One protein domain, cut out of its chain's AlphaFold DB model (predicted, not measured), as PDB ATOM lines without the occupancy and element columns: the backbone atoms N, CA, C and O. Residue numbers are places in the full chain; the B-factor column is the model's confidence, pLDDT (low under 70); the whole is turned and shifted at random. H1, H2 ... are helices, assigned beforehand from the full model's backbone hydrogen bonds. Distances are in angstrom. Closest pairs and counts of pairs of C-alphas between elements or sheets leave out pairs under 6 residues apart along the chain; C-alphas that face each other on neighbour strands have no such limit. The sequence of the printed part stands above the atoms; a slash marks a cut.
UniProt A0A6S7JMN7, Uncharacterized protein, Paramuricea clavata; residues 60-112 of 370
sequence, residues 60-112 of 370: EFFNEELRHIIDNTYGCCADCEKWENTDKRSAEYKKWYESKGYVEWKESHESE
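Overview. This is residues 60 to 112 of the 370 residues of an uncharacterized protein of Paramuricea clavata (UniProt A0A6S7JMN7). Three short helices, H2, H3 and H4, form a loose, open C, and a longer helix, H1, reaches away from it as an arm, with residues 60 to 66 and 68 to 74 sticking out. The printed part has 53 residues with four named helices, H1, H2, H3 and H4 in that order, and no named strand; the class is all helix. The whole is loose, with a radius of gyration of the C-alphas of 14.1 A, and flat, spanning 40 by 26 by 10 A.

Along the chain. Find C-alpha 60 at (23.575, 15.953, 17.780); from there H1, residues 60 to 74, runs 19.6 A to C-alpha 74 at (35.026, 4.748, 6.515). Next come H2, residues 78 to 85, 10.8 A long, and H3, residues 91 to 97, 9.9 A long. H4, residues 100 to 110, runs 15.2 A and ends at C-alpha 110 at (37.886, -8.537, -0.313).

Arrangement. Begin at H1, which is apart from H2, H3 and H4. Look next at Trp 83 and Tyr 93, the closest C-alphas of H2 and H3, 7.2 A apart: these helices are close but not clearly touching, at a steep tilt of 53 degrees, opposite ways. H3 and H4 are also close but not clearly touching, with the closest C-alphas, those of Trp 96 and Tyr 102, 6.2 A apart; they stand at a steep tilt of 54 degrees, the same way. H2 and H4 are near each other, with 5 pairs of C-alphas within 10 A. In H1, H2, H3 and H4 every O i to N i+4 pair is within hydrogen-bond range.

Size, cuts and confidence. The C-alphas farthest apart, those of Phe 61 and Glu 98, are 40.9 A apart. The printed part has no cut, and its three links are tight. Look in the B-factor column for pLDDT under 70 at residues 60 to 76 and 110 to 112; the mean of the printed part is 71.4.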
ATOM      1  N   GLU A  60      24.271  16.666  18.854       43.66
ATOM      2  CA  GLU A  60      23.575  15.953  17.780       43.66
ATOM      3  C   GLU A  60      24.009  16.364  16.359       43.66
ATOM      4  O   GLU A  60      24.383  15.491  15.583       43.66
ATOM      5  N   PHE A  61      24.052  17.658  16.013       41.19
ATOM      6  CA  PHE A  61      24.279  18.098  14.623       41.19
ATOM      7  C   PHE A  61      25.712  17.824  14.143       41.19
ATOM      8  O   PHE A  61      25.933  17.260  13.071       41.19
ATOM      9  N   PHE A  62      26.705  18.163  14.973       39.75
ATOM     10  CA  PHE A  62      28.109  17.909  14.642       39.75
ATOM     11  C   PHE A  62      28.416  16.405  14.631       39.75
ATOM     12  O   PHE A  62      29.231  15.972  13.824       39.75
ATOM     13  N   ASN A  63      27.771  15.599  15.490       49.53
ATOM     14  CA  ASN A  63      27.974  14.150  15.487       49.53
ATOM     15  C   ASN A  63      27.266  13.458  14.326       49.53
ATOM     16  O   ASN A  63      27.866  12.549  13.777       49.53
ATOM     17  N   GLU A  64      26.044  13.828  13.944       50.34
ATOM     18  CA  GLU A  64      25.342  13.148  12.847       50.34
ATOM     19  C   GLU A  64      25.976  13.432  11.494       50.34
ATOM     20  O   GLU A  64      26.213  12.499  10.737       50.34
ATOM     21  N   GLU A  65      26.323  14.683  11.193       44.91
ATOM     22  CA  GLU A  65      26.870  15.030   9.881       44.91
ATOM     23  C   GLU A  65      28.316  14.522   9.729       44.91
ATOM     24  O   GLU A  65      28.666  13.927   8.708       44.91
ATOM     25  N   LEU A  66      29.149  14.638  10.777       44.62
ATOM     26  CA  LEU A  66      30.482  14.022  10.773       44.62
ATOM     27  C   LEU A  66      30.420  12.501  10.834       44.62
ATOM     28  O   LEU A  66      31.231  11.883  10.155       44.62
ATOM     29  N   ARG A  67      29.508  11.879  11.599       49.91
ATOM     30  CA  ARG A  67      29.338  10.415  11.562       49.91
ATOM     31  C   ARG A  67      28.864   9.977  10.201       49.91
ATOM     32  O   ARG A  67      29.465   9.072   9.670       49.91
ATOM     33  N   HIS A  68      27.906  10.651   9.583       51.12
ATOM     34  CA  HIS A  68      27.447  10.307   8.245       51.12
ATOM     35  C   HIS A  68      28.576  10.439   7.214       51.12
ATOM     36  O   HIS A  68      28.737   9.565   6.365       51.12
ATOM     37  N   ILE A  69      29.414  11.476   7.306       46.72
ATOM     38  CA  ILE A  69      30.604  11.624   6.458       46.72
ATOM     39  C   ILE A  69      31.633  10.530   6.769       46.72
ATOM     40  O   ILE A  69      32.185   9.937   5.845       46.72
ATOM     41  N   ILE A  70      31.896  10.237   8.042       49.19
ATOM     42  CA  ILE A  70      32.831   9.191   8.472       49.19
ATOM     43  C   ILE A  70      32.306   7.810   8.085       49.19
ATOM     44  O   ILE A  70      33.102   6.998   7.646       49.19
ATOM     45  N   ASP A  71      31.011   7.549   8.149       54.69
ATOM     46  CA  ASP A  71      30.382   6.273   7.825       54.69
ATOM     47  C   ASP A  71      30.276   6.093   6.304       54.69
ATOM     48  O   ASP A  71      30.578   5.031   5.772       54.69
ATOM     49  N   ASN A  72      30.017   7.160   5.552       53.16
ATOM     50  CA  ASN A  72      30.101   7.109   4.090       53.16
ATOM     51  C   ASN A  72      31.548   7.003   3.578       53.16
ATOM     52  O   ASN A  72      31.771   6.551   2.460       53.16
ATOM     53  N   THR A  73      32.540   7.454   4.357       49.72
ATOM     54  CA  THR A  73      33.959   7.455   3.944       49.72
ATOM     55  C   THR A  73      34.750   6.268   4.522       49.72
ATOM     56  O   THR A  73      35.737   5.834   3.930       49.72
ATOM     57  N   TYR A  74      34.338   5.746   5.677       53.84
ATOM     58  CA  TYR A  74      35.026   4.748   6.515       53.84
ATOM     59  C   TYR A  74      34.066   3.787   7.246       53.84
ATOM     60  O   TYR A  74      34.518   2.993   8.078       53.84
ATOM     61  N   GLY A  75      32.762   3.855   6.981       60.75
ATOM     62  CA  GLY A  75      31.749   3.096   7.707       60.75
ATOM     63  C   GLY A  75      31.800   1.609   7.419       60.75
ATOM     64  O   GLY A  75      32.031   1.147   6.296       60.75
ATOM     65  N   CYS A  76      31.587   0.852   8.488       68.12
ATOM     66  CA  CYS A  76      31.306  -0.571   8.435       68.12
ATOM     67  C   CYS A  76      29.877  -0.777   7.933       68.12
ATOM     68  O   CYS A  76      28.956  -0.158   8.451       68.12
ATOM     69  N   CYS A  77      29.663  -1.709   7.003       76.88
ATOM     70  CA  CYS A  77      28.311  -2.207   6.758       76.88
ATOM     71  C   CYS A  77      27.752  -2.876   8.030       76.88
ATOM     72  O   CYS A  77      28.522  -3.327   8.889       76.88
ATOM     73  N   ALA A  78      26.428  -3.006   8.123       78.75
ATOM     74  CA  ALA A  78      25.751  -3.594   9.285       78.75
ATOM     75  C   ALA A  78      26.293  -4.987   9.665       78.75
ATOM     76  O   ALA A  78      26.443  -5.307  10.844       78.75
ATOM     77  N   ASP A  79      26.669  -5.802   8.673       79.88
ATOM     78  CA  ASP A  79      27.300  -7.099   8.925       79.88
ATOM     79  C   ASP A  79      28.669  -6.946   9.595       79.88
ATOM     80  O   ASP A  79      28.984  -7.657  10.550       79.88
ATOM     81  N   CYS A  80      29.502  -6.017   9.118       78.62
ATOM     82  CA  CYS A  80      30.791  -5.762   9.749       78.62
ATOM     83  C   CYS A  80      30.617  -5.239  11.174       78.62
ATOM     84  O   CYS A  80      31.294  -5.733  12.071       78.62
ATOM     85  N   GLU A  81      29.707  -4.289  11.384       78.12
ATOM     86  CA  GLU A  81      29.415  -3.736  12.706       78.12
ATOM     87  C   GLU A  81      28.967  -4.834  13.677       78.12
ATOM     88  O   GLU A  81      29.522  -4.964  14.772       78.12
ATOM     89  N   LYS A  82      28.039  -5.700  13.255       83.69
ATOM     90  CA  LYS A  82      27.590  -6.838  14.062       83.69
ATOM     91  C   LYS A  82      28.756  -7.762  14.414       83.69
ATOM     92  O   LYS A  82      29.016  -8.034  15.590       83.69
ATOM     93  N   TRP A  83      29.462  -8.274  13.408       83.88
ATOM     94  CA  TRP A  83      30.439  -9.345  13.613       83.88
ATOM     95  C   TRP A  83      31.774  -8.857  14.196       83.88
ATOM     96  O   TRP A  83      32.500  -9.659  14.783       83.88
ATOM     97  N   GLU A  84      32.114  -7.567  14.087       74.69
ATOM     98  CA  GLU A  84      33.256  -6.979  14.805       74.69
ATOM     99  C   GLU A  84      33.000  -6.821  16.300       74.69
ATOM    100  O   GLU A  84      33.920  -7.056  17.090       74.69
ATOM    101  N   ASN A  85      31.774  -6.453  16.673       78.12
ATOM    102  CA  ASN A  85      31.374  -6.252  18.064       78.12
ATOM    103  C   ASN A  85      30.963  -7.558  18.762       78.12
ATOM    104  O   ASN A  85      30.875  -7.610  19.987       78.12
ATOM    105  N   THR A  86      30.758  -8.633  18.000       84.19
ATOM    106  CA  THR A  86      30.484  -9.960  18.559       84.19
ATOM    107  C   THR A  86      31.745 -10.541  19.213       84.19
ATOM    108  O   THR A  86      32.826 -10.557  18.615       84.19
ATOM    109  N   ASP A  87      31.616 -11.092  20.426       84.94
ATOM    110  CA  ASP A  87      32.717 -11.822  21.066       84.94
ATOM    111  C   ASP A  87      33.163 -12.993  20.176       84.94
ATOM    112  O   ASP A  87      32.414 -13.941  19.924       84.94
ATOM    113  N   LYS A  88      34.430 -12.953  19.752       82.88
ATOM    114  CA  LYS A  88      35.063 -13.955  18.880       82.88
ATOM    115  C   LYS A  88      35.143 -15.345  19.508       82.88
ATOM    116  O   LYS A  88      35.438 -16.318  18.815       82.88
ATOM    117  N   ARG A  89      34.945 -15.457  20.823       84.69
ATOM    118  CA  ARG A  89      34.905 -16.736  21.544       84.69
ATOM    119  C   ARG A  89      33.500 -17.330  21.614       84.69
ATOM    120  O   ARG A  89      33.396 -18.523  21.919       84.69
ATOM    121  N   SER A  90      32.467 -16.540  21.316       90.19
ATOM    122  CA  SER A  90      31.070 -16.959  21.386       90.19
ATOM    123  C   SER A  90      30.765 -18.092  20.401       90.19
ATOM    124  O   SER A  90      31.403 -18.235  19.353       90.19
ATOM    125  N   ALA A  91      29.781 -18.923  20.751       92.25
ATOM    126  CA  ALA A  91      29.305 -19.985  19.868       92.25
ATOM    127  C   ALA A  91      28.677 -19.415  18.584       92.25
ATOM    128  O   ALA A  91      28.863 -19.989  17.512       92.25
ATOM    129  N   GLU A  92      28.001 -18.264  18.681       92.50
ATOM    130  CA  GLU A  92      27.410 -17.558  17.539       92.50
ATOM    131  C   GLU A  92      28.480 -17.159  16.518       92.50
ATOM    132  O   GLU A  92      28.366 -17.506  15.341       92.50
ATOM    133  N   TYR A  93      29.563 -16.517  16.972       87.00
ATOM    134  CA  TYR A  93      30.646 -16.092  16.086       87.00
ATOM    135  C   TYR A  93      31.330 -17.276  15.406       87.00
ATOM    136  O   TYR A  93      31.587 -17.233  14.207       87.00
ATOM    137  N   LYS A  94      31.613 -18.352  16.153       88.12
ATOM    138  CA  LYS A  94      32.230 -19.564  15.588       88.12
ATOM    139  C   LYS A  94      31.346 -20.188  14.511       88.12
ATOM    140  O   LYS A  94      31.834 -20.478  13.424       88.12
ATOM    141  N   LYS A  95      30.042 -20.311  14.784       92.06
ATOM    142  CA  LYS A  95      29.066 -20.845  13.827       92.06
ATOM    143  C   LYS A  95      28.984 -19.987  12.563       92.06
ATOM    144  O   LYS A  95      28.919 -20.534  11.468       92.06
ATOM    145  N   TRP A  96      29.013 -18.661  12.695       89.06
ATOM    146  CA  TRP A  96      29.063 -17.759  11.542       89.06
ATOM    147  C   TRP A  96      30.383 -17.879  10.769       89.06
ATOM    148  O   TRP A  96      30.351 -18.025   9.551       89.06
ATOM    149  N   TYR A  97      31.528 -17.888  11.456       81.44
ATOM    150  CA  TYR A  97      32.862 -17.989  10.851       81.44
ATOM    151  C   TYR A  97      33.055 -19.278  10.031       81.44
ATOM    152  O   TYR A  97      33.780 -19.286   9.038       81.44
ATOM    153  N   GLU A  98      32.393 -20.365  10.427       88.31
ATOM    154  CA  GLU A  98      32.392 -21.652   9.716       88.31
ATOM    155  C   GLU A  98      31.299 -21.752   8.634       88.31
ATOM    156  O   GLU A  98      31.249 -22.728   7.884       88.31
ATOM    157  N   SER A  99      30.415 -20.756   8.529       87.56
ATOM    158  CA  SER A  99      29.294 -20.759   7.586       87.56
ATOM    159  C   SER A  99      29.698 -20.324   6.172       87.56
ATOM    160  O   SER A  99      30.668 -19.592   5.968       87.56
ATOM    161  N   LYS A 100      28.875 -20.694   5.180       86.94
ATOM    162  CA  LYS A 100      28.973 -20.144   3.815       86.94
ATOM    163  C   LYS A 100      28.811 -18.620   3.789       86.94
ATOM    164  O   LYS A 100      29.495 -17.962   3.014       86.94
ATOM    165  N   GLY A 101      28.002 -18.066   4.695       84.06
ATOM    166  CA  GLY A 101      27.795 -16.621   4.811       84.06
ATOM    167  C   GLY A 101      29.077 -15.852   5.139       84.06
ATOM    168  O   GLY A 101      29.273 -14.763   4.614       84.06
ATOM    169  N   TYR A 102      30.002 -16.416   5.926       81.88
ATOM    170  CA  TYR A 102      31.315 -15.794   6.143       81.88
ATOM    171  C   TYR A 102      32.178 -15.807   4.880       81.88
ATOM    172  O   TYR A 102      32.885 -14.838   4.614       81.88
ATOM    173  N   VAL A 103      32.128 -16.888   4.097       78.75
ATOM    174  CA  VAL A 103      32.883 -16.990   2.839       78.75
ATOM    175  C   VAL A 103      32.384 -15.947   1.841       78.75
ATOM    176  O   VAL A 103      33.192 -15.182   1.326       78.75
ATOM    177  N   GLU A 104      31.069 -15.849   1.649       81.94
ATOM    178  CA  GLU A 104      30.436 -14.861   0.764       81.94
ATOM    179  C   GLU A 104      30.681 -13.423   1.239       81.94
ATOM    180  O   GLU A 104      31.074 -12.566   0.446       81.94
ATOM    181  N   TRP A 105      30.529 -13.164   2.544       83.25
ATOM    182  CA  TRP A 105      30.859 -11.877   3.160       83.25
ATOM    183  C   TRP A 105      32.327 -11.517   2.917       83.25
ATOM    184  O   TRP A 105      32.651 -10.408   2.501       83.25
ATOM    185  N   LYS A 106      33.243 -12.461   3.127       76.44
ATOM    186  CA  LYS A 106      34.672 -12.220   2.952       76.44
ATOM    187  C   LYS A 106      35.006 -11.944   1.491       76.44
ATOM    188  O   LYS A 106      35.756 -11.015   1.217       76.44
ATOM    189  N   GLU A 107      34.445 -12.710   0.562       75.06
ATOM    190  CA  GLU A 107      34.647 -12.498  -0.869       75.06
ATOM    191  C   GLU A 107      34.095 -11.147  -1.327       75.06
ATOM    192  O   GLU A 107      34.784 -10.439  -2.061       75.06
ATOM    193  N   SER A 108      32.906 -10.734  -0.876       76.88
ATOM    194  CA  SER A 108      32.327  -9.436  -1.250       76.88
ATOM    195  C   SER A 108      33.146  -8.252  -0.723       76.88
ATOM    196  O   SER A 108      33.355  -7.283  -1.457       76.88
ATOM    197  N   HIS A 109      33.685  -8.356   0.494       75.00
ATOM    198  CA  HIS A 109      34.503  -7.312   1.121       75.00
ATOM    199  C   HIS A 109      35.958  -7.302   0.623       75.00
ATOM    200  O   HIS A 109      36.558  -6.238   0.510       75.00
ATOM    201  N   GLU A 110      36.542  -8.459   0.288       69.50
ATOM    202  CA  GLU A 110      37.886  -8.537  -0.313       69.50
ATOM    203  C   GLU A 110      37.883  -8.161  -1.808       69.50
ATOM    204  O   GLU A 110      38.909  -7.725  -2.329       69.50
ATOM    205  N   SER A 111      36.743  -8.297  -2.500       63.53
ATOM    206  CA  SER A 111      36.588  -7.948  -3.923       63.53
ATOM    207  C   SER A 111      36.062  -6.534  -4.192       63.53
ATOM    208  O   SER A 111      35.795  -6.219  -5.350       63.53
ATOM    209  N   GLU A 112      35.932  -5.690  -3.161       61.53
ATOM    210  CA  GLU A 112      35.366  -4.328  -3.242       61.53
ATOM    211  C   GLU A 112      33.936  -4.277  -3.832       61.53
ATOM    212  O   GLU A 112      33.504  -3.245  -4.336       61.53
TER     213      GLU A 112